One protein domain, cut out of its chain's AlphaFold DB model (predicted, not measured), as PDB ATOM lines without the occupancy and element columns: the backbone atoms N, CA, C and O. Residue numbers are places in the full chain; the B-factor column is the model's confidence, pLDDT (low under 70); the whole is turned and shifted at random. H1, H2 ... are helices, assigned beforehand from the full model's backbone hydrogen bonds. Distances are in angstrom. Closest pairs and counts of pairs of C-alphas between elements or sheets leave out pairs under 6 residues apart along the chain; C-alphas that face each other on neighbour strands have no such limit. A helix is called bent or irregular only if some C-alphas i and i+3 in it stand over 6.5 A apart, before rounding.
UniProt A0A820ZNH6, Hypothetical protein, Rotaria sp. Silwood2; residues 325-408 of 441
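What this domain is: This is residues 325 to 408 of the 441 residues of the protein "Hypothetical protein" of Rotaria sp. Silwood2 (UniProt A0A820ZNH6). An elongated model with the irregular helix H1 at one end, a loose group of three helices, H2, H3 and H4, at the other, and between the two ends loops without a named element: most of the opening stretch, residues 325 to 344, and the link of residues 357 to 364. H4 runs beside H2 and H3 with few contacts, and its last residue lies at the far end from H1. The printed part has 84 residues with four named helices, H1, H2, H3 and H4 in that order along the chain, and no named strand; the class is all helix. It is only just compact, close to loose, with a radius of gyration of the C-alphas of 13.8 A, and it spans 42 by 21 by 21 A, only just elongated.

Where its parts are: Residues 325 to 344 come first, with C-alpha 325 at (-5.416, 39.253, 3.848). H1 follows at residues 345 to 356, 18.1 A from first to last C-alpha, with C-alpha 345 at (0.700, 49.369, 17.602). H1 is irregular: C-alphas 349 and 352 are 7.8 A apart. H2 is residues 365 to 375, 15.4 A long, and H3 is residues 380 to 389, 14.1 A long. H4, the longest helix, is residues 394 to 408, 21.3 A long, and ends with C-alpha 408 at (-11.759, 16.293, 26.715).

How they stand to each other: In the opening stretch residues 327 to 328 pair with residues 341 to 342 as strands do, parallel, in stretches too short to be named. H1 touches no helix, and it is apart from H2, H3 and H4. H2 and H3 are apart from each other. H4 touches H2 with residues 396 to 399 alone; the closest C-alphas, those of Glu 369 and Leu 396, are 6.3 A apart. H2 and H4 run the same way at a shallow tilt of 21 degrees. H3 and H4 are close but not clearly touching, their closest C-alphas, those of Lys 387 and Leu 397, being 6.5 A apart. They run opposite ways at a shallow tilt of 14 degrees. In H2, H3 and H4 every O i to N i+4 pair is within hydrogen-bond range; in H1 3 of 8 are, beside 7 of 9 O i to N i+3 pairs.

The domain as a whole: The two C-alphas farthest apart, those of Phe 353 and Asn 408, are 43.1 A apart. The printed part has no cut. The link from H1 to H2, 8 residues, is short; those from H2 to H3 and from H3 to H4, 4 residues each, are tight. The mean pLDDT of the printed part is 87.5, and residue 408 alone is under 70.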
ATOM      1  N   ASN A 325      -4.672  40.441   3.441       89.69
ATOM      2  CA  ASN A 325      -5.416  39.253   3.848       89.69
ATOM      3  C   ASN A 325      -4.758  38.490   5.006       89.69
ATOM      4  O   ASN A 325      -5.399  37.615   5.586       89.69
ATOM      5  N   GLN A 326      -3.482  38.731   5.318       88.81
ATOM      6  CA  GLN A 326      -2.747  38.014   6.371       88.81
ATOM      7  C   GLN A 326      -2.798  38.716   7.732       88.81
ATOM      8  O   GLN A 326      -2.516  38.075   8.742       88.81
ATOM      9  N   LEU A 327      -3.173  39.994   7.753       91.56
ATOM     10  CA  LEU A 327      -3.141  40.852   8.928       91.56
ATOM     11  C   LEU A 327      -4.555  41.277   9.339       91.56
ATOM     12  O   LEU A 327      -5.424  41.454   8.487       91.56
ATOM     13  N   TYR A 328      -4.776  41.455  10.642       92.56
ATOM     14  CA  TYR A 328      -6.074  41.844  11.193       92.56
ATOM     15  C   TYR A 328      -6.009  43.100  12.056       92.56
ATOM     16  O   TYR A 328      -5.055  43.335  12.802       92.56
ATOM     17  N   LEU A 329      -7.079  43.891  11.988       92.44
ATOM     18  CA  LEU A 329      -7.289  45.088  12.802       92.44
ATOM     19  C   LEU A 329      -7.971  44.718  14.126       92.44
ATOM     20  O   LEU A 329      -9.049  45.221  14.425       92.44
ATOM     21  N   ILE A 330      -7.373  43.820  14.904       90.81
ATOM     22  CA  ILE A 330      -7.880  43.409  16.222       90.81
ATOM     23  C   ILE A 330      -6.928  43.847  17.331       90.81
ATOM     24  O   ILE A 330      -5.729  44.012  17.106       90.81
ATOM     25  N   ASP A 331      -7.465  44.022  18.535       87.06
ATOM     26  CA  ASP A 331      -6.669  44.410  19.697       87.06
ATOM     27  C   ASP A 331      -5.923  43.204  20.292       87.06
ATOM     28  O   ASP A 331      -6.343  42.057  20.146       87.06
ATOM     29  N   LYS A 332      -4.832  43.459  21.027       85.75
ATOM     30  CA  LYS A 332      -4.008  42.410  21.667       85.75
ATOM     31  C   LYS A 332      -4.763  41.547  22.683       85.75
ATOM     32  O   LYS A 332      -4.309  40.459  23.009       85.75
ATOM     33  N   THR A 333      -5.881  42.040  23.205       87.00
ATOM     34  CA  THR A 333      -6.752  41.324  24.148       87.00
ATOM     35  C   THR A 333      -7.736  40.386  23.452       87.00
ATOM     36  O   THR A 333      -8.433  39.626  24.121       87.00
ATOM     37  N   HIS A 334      -7.825  40.441  22.122       88.62
ATOM     38  CA  HIS A 334      -8.729  39.600  21.356       88.62
ATOM     39  C   HIS A 334      -8.284  38.127  21.435       88.62
ATOM     40  O   HIS A 334      -7.095  37.863  21.251       88.62
ATOM     41  N   PRO A 335      -9.194  37.145  21.605       87.62
ATOM     42  CA  PRO A 335      -8.823  35.725  21.692       87.62
ATOM     43  C   PRO A 335      -8.028  35.200  20.481       87.62
ATOM     44  O   PRO A 335      -7.211  34.298  20.597       87.62
ATOM     45  N   LEU A 336      -8.237  35.796  19.302       86.69
ATOM     46  CA  LEU A 336      -7.460  35.485  18.091       86.69
ATOM     47  C   LEU A 336      -6.033  36.048  18.076       86.69
ATOM     48  O   LEU A 336      -5.230  35.581  17.273       86.69
ATOM     49  N   ALA A 337      -5.709  37.053  18.896       86.56
ATOM     50  CA  ALA A 337      -4.474  37.832  18.766       86.56
ATOM     51  C   ALA A 337      -3.196  36.986  18.898       86.56
ATOM     52  O   ALA A 337      -2.171  37.342  18.323       86.56
ATOM     53  N   THR A 338      -3.260  35.857  19.606       86.19
ATOM     54  CA  THR A 338      -2.138  34.919  19.776       86.19
ATOM     55  C   THR A 338      -1.874  34.069  18.527       86.19
ATOM     56  O   THR A 338      -0.778  33.538  18.364       86.19
ATOM     57  N   TYR A 339      -2.863  33.934  17.640       86.56
ATOM     58  CA  TYR A 339      -2.840  32.971  16.533       86.56
ATOM     59  C   TYR A 339      -2.801  33.612  15.145       86.56
ATOM     60  O   TYR A 339      -2.466  32.948  14.161       86.56
ATOM     61  N   VAL A 340      -3.146  34.898  15.050       88.12
ATOM     62  CA  VAL A 340      -3.112  35.668  13.802       88.12
ATOM     63  C   VAL A 340      -2.139  36.831  13.899       88.12
ATOM     64  O   VAL A 340      -1.855  37.342  14.978       88.12
ATOM     65  N   GLN A 341      -1.660  37.300  12.749       89.81
ATOM     66  CA  GLN A 341      -0.909  38.546  12.708       89.81
ATOM     67  C   GLN A 341      -1.860  39.725  12.895       89.81
ATOM     68  O   GLN A 341      -2.854  39.873  12.179       89.81
ATOM     69  N   ILE A 342      -1.535  40.572  13.860       91.81
ATOM     70  CA  ILE A 342      -2.274  41.793  14.163       91.81
ATOM     71  C   ILE A 342      -1.478  43.006  13.696       91.81
ATOM     72  O   ILE A 342      -0.251  42.945  13.578       91.81
ATOM     73  N   LEU A 343      -2.168  44.118  13.450       92.62
ATOM     74  CA  LEU A 343      -1.495  45.374  13.139       92.62
ATOM     75  C   LEU A 343      -0.554  45.770  14.296       92.62
ATOM     76  O   LEU A 343      -0.999  45.812  15.444       92.62
ATOM     77  N   PRO A 344       0.726  46.085  14.034       92.44
ATOM     78  CA  PRO A 344       1.607  46.639  15.055       92.44
ATOM     79  C   PRO A 344       1.055  47.958  15.612       92.44
ATOM     80  O   PRO A 344       0.490  48.774  14.875       92.44
ATOM     81  N   TYR A 345       1.244  48.190  16.912       91.62
ATOM     82  CA  TYR A 345       0.700  49.369  17.602       91.62
ATOM     83  C   TYR A 345       1.264  50.679  17.036       91.62
ATOM     84  O   TYR A 345       0.586  51.703  17.019       91.62
ATOM     85  N   GLU A 346       2.482  50.636  16.495       93.88
ATOM     86  CA  GLU A 346       3.151  51.754  15.842       93.88
ATOM     87  C   GLU A 346       2.400  52.265  14.605       93.88
ATOM     88  O   GLU A 346       2.659  53.389  14.166       93.88
ATOM     89  N   LEU A 347       1.504  51.453  14.035       94.81
ATOM     90  CA  LEU A 347       0.755  51.739  12.813       94.81
ATOM     91  C   LEU A 347      -0.731  52.030  13.056       94.81
ATOM     92  O   LEU A 347      -1.473  52.238  12.097       94.81
ATOM     93  N   TYR A 348      -1.182  52.090  14.312       93.19
ATOM     94  CA  TYR A 348      -2.597  52.304  14.646       93.19
ATOM     95  C   TYR A 348      -3.172  53.611  14.089       93.19
ATOM     96  O   TYR A 348      -4.345  53.649  13.720       93.19
ATOM     97  N   ASN A 349      -2.345  54.648  13.922       94.19
ATOM     98  CA  ASN A 349      -2.754  55.912  13.297       94.19
ATOM     99  C   ASN A 349      -3.243  55.737  11.848       94.19
ATOM    100  O   ASN A 349      -4.016  56.553  11.359       94.19
ATOM    101  N   TYR A 350      -2.843  54.652  11.178       94.50
ATOM    102  CA  TYR A 350      -3.210  54.342   9.796       94.50
ATOM    103  C   TYR A 350      -4.277  53.238   9.698       94.50
ATOM    104  O   TYR A 350      -4.559  52.756   8.603       94.50
ATOM    105  N   ARG A 351      -4.913  52.836  10.813       94.00
ATOM    106  CA  ARG A 351      -5.925  51.756  10.856       94.00
ATOM    107  C   ARG A 351      -7.037  51.951   9.823       94.00
ATOM    108  O   ARG A 351      -7.345  51.024   9.083       94.00
ATOM    109  N   LYS A 352      -7.576  53.172   9.722       93.62
ATOM    110  CA  LYS A 352      -8.629  53.520   8.753       93.62
ATOM    111  C   LYS A 352      -8.155  53.370   7.304       93.62
ATOM    112  O   LYS A 352      -8.909  52.902   6.462       93.62
ATOM    113  N   PHE A 353      -6.907  53.733   7.018       94.94
ATOM    114  CA  PHE A 353      -6.319  53.552   5.690       94.94
ATOM    115  C   PHE A 353      -6.172  52.062   5.348       94.94
ATOM    116  O   PHE A 353      -6.580  51.628   4.273       94.94
ATOM    117  N   PHE A 354      -5.674  51.246   6.277       95.50
ATOM    118  CA  PHE A 354      -5.581  49.801   6.064       95.50
ATOM    119  C   PHE A 354      -6.949  49.141   5.867       95.50
ATOM    120  O   PHE A 354      -7.095  48.285   4.997       95.50
ATOM    121  N   GLU A 355      -7.965  49.583   6.603       94.38
ATOM    122  CA  GLU A 355      -9.348  49.139   6.417       94.38
ATOM    123  C   GLU A 355      -9.850  49.432   4.994       94.38
ATOM    124  O   GLU A 355     -10.352  48.531   4.322       94.38
ATOM    125  N   THR A 356      -9.623  50.646   4.469       93.75
ATOM    126  CA  THR A 356      -9.989  50.985   3.078       93.75
ATOM    127  C   THR A 356      -9.205  50.195   2.029       93.75
ATOM    128  O   THR A 356      -9.670  50.034   0.905       93.75
ATOM    129  N   MET A 357      -8.032  49.676   2.402       93.75
ATOM    130  CA  MET A 357      -7.195  48.809   1.567       93.75
ATOM    131  C   MET A 357      -7.535  47.313   1.723       93.75
ATOM    132  O   MET A 357      -6.857  46.462   1.145       93.75
ATOM    133  N   GLY A 358      -8.585  46.979   2.485       92.25
ATOM    134  CA  GLY A 358      -9.133  45.627   2.603       92.25
ATOM    135  C   GLY A 358      -8.636  44.811   3.799       92.25
ATOM    136  O   GLY A 358      -8.911  43.613   3.851       92.25
ATOM    137  N   VAL A 359      -7.927  45.417   4.758       94.00
ATOM    138  CA  VAL A 359      -7.553  44.737   6.011       94.00
ATOM    139  C   VAL A 359      -8.786  44.588   6.901       94.00
ATOM    140  O   VAL A 359      -9.494  45.559   7.167       94.00
ATOM    141  N   LYS A 360      -9.053  43.366   7.365       92.75
ATOM    142  CA  LYS A 360     -10.304  43.015   8.056       92.75
ATOM    143  C   LYS A 360     -10.145  43.017   9.580       92.75
ATOM    144  O   LYS A 360      -9.055  42.817  10.110       92.75
ATOM    145  N   TYR A 361     -11.258  43.179  10.293       90.94
ATOM    146  CA  TYR A 361     -11.328  42.997  11.753       90.94
ATOM    147  C   TYR A 361     -11.566  41.535  12.147       90.94
ATOM    148  O   TYR A 361     -11.416  41.180  13.310       90.94
ATOM    149  N   GLN A 362     -11.966  40.684  11.201       87.19
ATOM    150  CA  GLN A 362     -12.310  39.288  11.457       87.19
ATOM    151  C   GLN A 362     -11.861  38.402  10.283       87.19
ATOM    152  O   GLN A 362     -11.942  38.842   9.129       87.19
ATOM    153  N   PRO A 363     -11.367  37.179  10.554       86.62
ATOM    154  CA  PRO A 363     -11.068  36.193   9.521       86.62
ATOM    155  C   PRO A 363     -12.339  35.716   8.820       86.62
ATOM    156  O   PRO A 363     -13.431  35.755   9.367       86.62
ATOM    157  N   GLU A 364     -12.204  35.221   7.596       87.00
ATOM    158  CA  GLU A 364     -13.282  34.443   6.983       87.00
ATOM    159  C   GLU A 364     -13.372  33.070   7.654       87.00
ATOM    160  O   GLU A 364     -12.350  32.521   8.078       87.00
ATOM    161  N   SER A 365     -14.573  32.487   7.719       85.69
ATOM    162  CA  SER A 365     -14.784  31.214   8.418       85.69
ATOM    163  C   SER A 365     -13.889  30.095   7.882       85.69
ATOM    164  O   SER A 365     -13.267  29.386   8.667       85.69
ATOM    165  N   ALA A 366     -13.705  30.013   6.561       86.88
ATOM    166  CA  ALA A 366     -12.800  29.051   5.929       86.88
ATOM    167  C   ALA A 366     -11.342  29.186   6.409       86.88
ATOM    168  O   ALA A 366     -10.672  28.187   6.671       86.88
ATOM    169  N   LYS A 367     -10.857  30.422   6.572       85.75
ATOM    170  CA  LYS A 367      -9.494  30.690   7.045       85.75
ATOM    171  C   LYS A 367      -9.336  30.367   8.528       85.75
ATOM    172  O   LYS A 367      -8.271  29.931   8.963       85.75
ATOM    173  N   LEU A 368     -10.398  30.558   9.304       86.44
ATOM    174  CA  LEU A 368     -10.432  30.185  10.710       86.44
ATOM    175  C   LEU A 368     -10.463  28.661  10.896       86.44
ATOM    176  O   LEU A 368      -9.763  28.146  11.765       86.44
ATOM    177  N   GLU A 369     -11.204  27.934  10.052       85.00
ATOM    178  CA  GLU A 369     -11.169  26.466  10.017       85.00
ATOM    179  C   GLU A 369      -9.760  25.935   9.756       85.00
ATOM    180  O   GLU A 369      -9.290  25.034  10.454       85.00
ATOM    181  N   GLU A 370      -9.083  26.498   8.756       86.06
ATOM    182  CA  GLU A 370      -7.712  26.133   8.410       86.06
ATOM    183  C   GLU A 370      -6.750  26.397   9.574       86.06
ATOM    184  O   GLU A 370      -5.967  25.523   9.947       86.06
ATOM    185  N   LEU A 371      -6.849  27.573  10.195       86.19
ATOM    186  CA  LEU A 371      -6.008  27.969  11.320       86.19
ATOM    187  C   LEU A 371      -6.180  27.010  12.511       86.19
ATOM    188  O   LEU A 371      -5.187  26.489  13.026       86.19
ATOM    189  N   LEU A 372      -7.425  26.712  12.900       85.75
ATOM    190  CA  LEU A 372      -7.730  25.796  14.005       85.75
ATOM    191  C   LEU A 372      -7.204  24.376  13.751       85.75
ATOM    192  O   LEU A 372      -6.682  23.738  14.666       85.75
ATOM    193  N   ARG A 373      -7.301  23.883  12.508       82.31
ATOM    194  CA  ARG A 373      -6.792  22.555  12.126       82.31
ATOM    195  C   ARG A 373      -5.271  22.498  12.116       82.31
ATOM    196  O   ARG A 373      -4.702  21.551  12.653       82.31
ATOM    197  N   ASN A 374      -4.627  23.492  11.510       83.31
ATOM    198  CA  ASN A 374      -3.183  23.490  11.298       83.31
ATOM    199  C   ASN A 374      -2.413  23.693  12.604       83.31
ATOM    200  O   ASN A 374      -1.367  23.080  12.796       83.31
ATOM    201  N   GLN A 375      -2.932  24.529  13.505       81.38
ATOM    202  CA  GLN A 375      -2.261  24.859  14.764       81.38
ATOM    203  C   GLN A 375      -2.732  24.007  15.956       81.38
ATOM    204  O   GLN A 375      -2.193  24.169  17.045       81.38
ATOM    205  N   GLN A 376      -3.707  23.103  15.765       79.00
ATOM    206  CA  GLN A 376      -4.295  22.265  16.827       79.00
ATOM    207  C   GLN A 376      -4.653  23.069  18.089       79.00
ATOM    208  O   GLN A 376      -4.289  22.707  19.207       79.00
ATOM    209  N   ILE A 377      -5.328  24.201  17.900       80.69
ATOM    210  CA  ILE A 377      -5.623  25.127  18.994       80.69
ATOM    211  C   ILE A 377      -6.762  24.584  19.846       80.69
ATOM    212  O   ILE A 377      -7.830  24.262  19.323       80.69
ATOM    213  N   TYR A 378      -6.547  24.580  21.159       79.38
ATOM    214  CA  TYR A 378      -7.561  24.302  22.168       79.38
ATOM    215  C   TYR A 378      -7.585  25.465  23.164       79.38
ATOM    216  O   TYR A 378      -6.835  25.478  24.136       79.38
ATOM    217  N   ASP A 379      -8.408  26.472  22.877       83.12
ATOM    218  CA  ASP A 379      -8.587  27.660  23.718       83.12
ATOM    219  C   ASP A 379     -10.087  27.907  23.910       83.12
ATOM    220  O   ASP A 379     -10.814  28.194  22.957       83.12
ATOM    221  N   GLU A 380     -10.550  27.780  25.156       83.75
ATOM    222  CA  GLU A 380     -11.958  27.943  25.528       83.75
ATOM    223  C   GLU A 380     -12.480  29.360  25.263       83.75
ATOM    224  O   GLU A 380     -13.621  29.528  24.823       83.75
ATOM    225  N   ASN A 381     -11.654  30.390  25.481       85.94
ATOM    226  CA  ASN A 381     -12.035  31.780  25.238       85.94
ATOM    227  C   ASN A 381     -12.175  32.042  23.741       85.94
ATOM    228  O   ASN A 381     -13.121  32.709  23.313       85.94
ATOM    229  N   LEU A 382     -11.258  31.490  22.943       86.38
ATOM    230  CA  LEU A 382     -11.356  31.548  21.493       86.38
ATOM    231  C   LEU A 382     -12.606  30.811  21.012       86.38
ATOM    232  O   LEU A 382     -13.391  31.378  20.262       86.38
ATOM    233  N   PHE A 383     -12.831  29.579  21.460       88.50
ATOM    234  CA  PHE A 383     -13.968  28.768  21.024       88.50
ATOM    235  C   PHE A 383     -15.303  29.421  21.368       88.50
ATOM    236  O   PHE A 383     -16.194  29.475  20.517       88.50
ATOM    237  N   LYS A 384     -15.420  29.983  22.576       88.31
ATOM    238  CA  LYS A 384     -16.580  30.779  22.986       88.31
ATOM    239  C   LYS A 384     -16.800  31.961  22.045       88.31
ATOM    240  O   LYS A 384     -17.885  32.101  21.491       88.31
ATOM    241  N   TRP A 385     -15.758  32.754  21.790       90.00
ATOM    242  CA  TRP A 385     -15.848  33.890  20.874       90.00
ATOM    243  C   TRP A 385     -16.266  33.475  19.455       90.00
ATOM    244  O   TRP A 385     -17.081  34.156  18.830       90.00
ATOM    245  N   ILE A 386     -15.760  32.345  18.941       87.19
ATOM    246  CA  ILE A 386     -16.144  31.846  17.614       87.19
ATOM    247  C   ILE A 386     -17.618  31.438  17.594       87.19
ATOM    248  O   ILE A 386     -18.327  31.798  16.655       87.19
ATOM    249  N   LYS A 387     -18.094  30.724  18.623       88.12
ATOM    250  CA  LYS A 387     -19.503  30.325  18.746       88.12
ATOM    251  C   LYS A 387     -20.434  31.542  18.783       88.12
ATOM    252  O   LYS A 387     -21.470  31.519  18.123       88.12
ATOM    253  N   ASP A 388     -20.026  32.604  19.473       88.81
ATOM    254  CA  ASP A 388     -20.785  33.854  19.573       88.81
ATOM    255  C   ASP A 388     -20.766  34.664  18.260       88.81
ATOM    256  O   ASP A 388     -21.756  35.303  17.905       88.81
ATOM    257  N   THR A 389     -19.658  34.627  17.511       87.19
ATOM    258  CA  THR A 389     -19.465  35.451  16.301       87.19
ATOM    259  C   THR A 389     -19.989  34.777  15.025       87.19
ATOM    260  O   THR A 389     -20.570  35.444  14.171       87.19
ATOM    261  N   TYR A 390     -19.831  33.456  14.884       88.06
ATOM    262  CA  TYR A 390     -20.159  32.687  13.671       88.06
ATOM    263  C   TYR A 390     -21.374  31.772  13.876       88.06
ATOM    264  O   TYR A 390     -21.384  30.614  13.456       88.06
ATOM    265  N   THR A 391     -22.425  32.296  14.508       86.75
ATOM    266  CA  THR A 391     -23.634  31.539  14.894       86.75
ATOM    267  C   THR A 391     -24.339  30.831  13.731       86.75
ATOM    268  O   THR A 391     -25.008  29.818  13.931       86.75
ATOM    269  N   THR A 392     -24.190  31.335  12.505       86.44
ATOM    270  CA  THR A 392     -24.829  30.778  11.304       86.44
ATOM    271  C   THR A 392     -23.964  29.761  10.555       86.44
ATOM    272  O   THR A 392     -24.486  29.043   9.700       86.44
ATOM    273  N   ASP A 393     -22.664  29.669  10.850       87.19
ATOM    274  CA  ASP A 393     -21.748  28.765  10.148       87.19
ATOM    275  C   ASP A 393     -21.741  27.376  10.801       87.19
ATOM    276  O   ASP A 393     -20.916  27.039  11.652       87.19
ATOM    277  N   ARG A 394     -22.698  26.537  10.385       86.12
ATOM    278  CA  ARG A 394     -22.863  25.173  10.916       86.12
ATOM    279  C   ARG A 394     -21.598  24.323  10.800       86.12
ATOM    280  O   ARG A 394     -21.387  23.449  11.636       86.12
ATOM    281  N   ARG A 395     -20.782  24.543   9.769       87.00
ATOM    282  CA  ARG A 395     -19.599  23.725   9.491       87.00
ATOM    283  C   ARG A 395     -18.481  24.041  10.482       87.00
ATOM    284  O   ARG A 395     -17.943  23.121  11.100       87.00
ATOM    285  N   LEU A 396     -18.211  25.327  10.692       87.19
ATOM    286  CA  LEU A 396     -17.241  25.801  11.674       87.19
ATOM    287  C   LEU A 396     -17.644  25.400  13.104       87.19
ATOM    288  O   LEU A 396     -16.810  24.912  13.869       87.19
ATOM    289  N   LEU A 397     -18.931  25.527  13.447       86.75
ATOM    290  CA  LEU A 397     -19.458  25.132  14.759       86.75
ATOM    291  C   LEU A 397     -19.362  23.619  15.006       86.75
ATOM    292  O   LEU A 397     -18.977  23.197  16.097       86.75
ATOM    293  N   GLN A 398     -19.668  22.793  14.000       85.88
ATOM    294  CA  GLN A 398     -19.524  21.338  14.104       85.88
ATOM    295  C   GLN A 398     -18.060  20.946  14.345       85.88
ATOM    296  O   GLN A 398     -17.770  20.132  15.218       85.88
ATOM    297  N   MET A 399     -17.133  21.570  13.615       85.94
ATOM    298  CA  MET A 399     -15.700  21.329  13.775       85.94
ATOM    299  C   MET A 399     -15.195  21.728  15.170       85.94
ATOM    300  O   MET A 399     -14.380  21.009  15.744       85.94
ATOM    301  N   LEU A 400     -15.676  22.842  15.728       86.12
ATOM    302  CA  LEU A 400     -15.355  23.258  17.098       86.12
ATOM    303  C   LEU A 400     -15.785  22.220  18.134       86.12
ATOM    304  O   LEU A 400     -14.986  21.849  18.989       86.12
ATOM    305  N   ASN A 401     -17.010  21.702  18.020       84.56
ATOM    306  CA  ASN A 401     -17.502  20.660  18.923       84.56
ATOM    307  C   ASN A 401     -16.651  19.381  18.822       84.56
ATOM    308  O   ASN A 401     -16.321  18.771  19.838       84.56
ATOM    309  N   ASP A 402     -16.236  18.990  17.612       84.69
ATOM    310  CA  ASP A 402     -15.357  17.832  17.413       84.69
ATOM    311  C   ASP A 402     -13.968  18.035  18.050       84.69
ATOM    312  O   ASP A 402     -13.384  17.086  18.584       84.69
ATOM    313  N   LEU A 403     -13.429  19.260  17.999       82.88
ATOM    314  CA  LEU A 403     -12.166  19.623  18.650       82.88
ATOM    315  C   LEU A 403     -12.300  19.612  20.181       82.88
ATOM    316  O   LEU A 403     -11.455  19.020  20.850       82.88
ATOM    317  N   GLU A 404     -13.379  20.163  20.741       81.88
ATOM    318  CA  GLU A 404     -13.660  20.120  22.188       81.88
ATOM    319  C   GLU A 404     -13.789  18.680  22.712       81.88
ATOM    320  O   GLU A 404     -13.216  18.330  23.746       81.88
ATOM    321  N   ILE A 405     -14.477  17.797  21.976       80.62
ATOM    322  CA  ILE A 405     -14.609  16.377  22.346       80.62
ATOM    323  C   ILE A 405     -13.244  15.675  22.333       80.62
ATOM    324  O   ILE A 405     -12.979  14.821  23.183       80.62
ATOM    325  N   LYS A 406     -12.369  16.008  21.376       77.38
ATOM    326  CA  LYS A 406     -11.009  15.453  21.314       77.38
ATOM    327  C   LYS A 406     -10.138  15.942  22.470       77.38
ATOM    328  O   LYS A 406      -9.443  15.114  23.055       77.38
ATOM    329  N   ALA A 407     -10.221  17.222  22.832       70.12
ATOM    330  CA  ALA A 407      -9.502  17.781  23.977       70.12
ATOM    331  C   ALA A 407      -9.918  17.103  25.293       70.12
ATOM    332  O   ALA A 407      -9.071  16.632  26.050       70.12
ATOM    333  N   ASN A 408     -11.225  16.934  25.510       67.38
ATOM    334  CA  ASN A 408     -11.759  16.293  26.715       67.38
ATOM    335  C   ASN A 408     -11.399  14.803  26.831       67.38
ATOM    336  O   ASN A 408     -11.322  14.274  27.935       67.38
TER     337      ASN A 408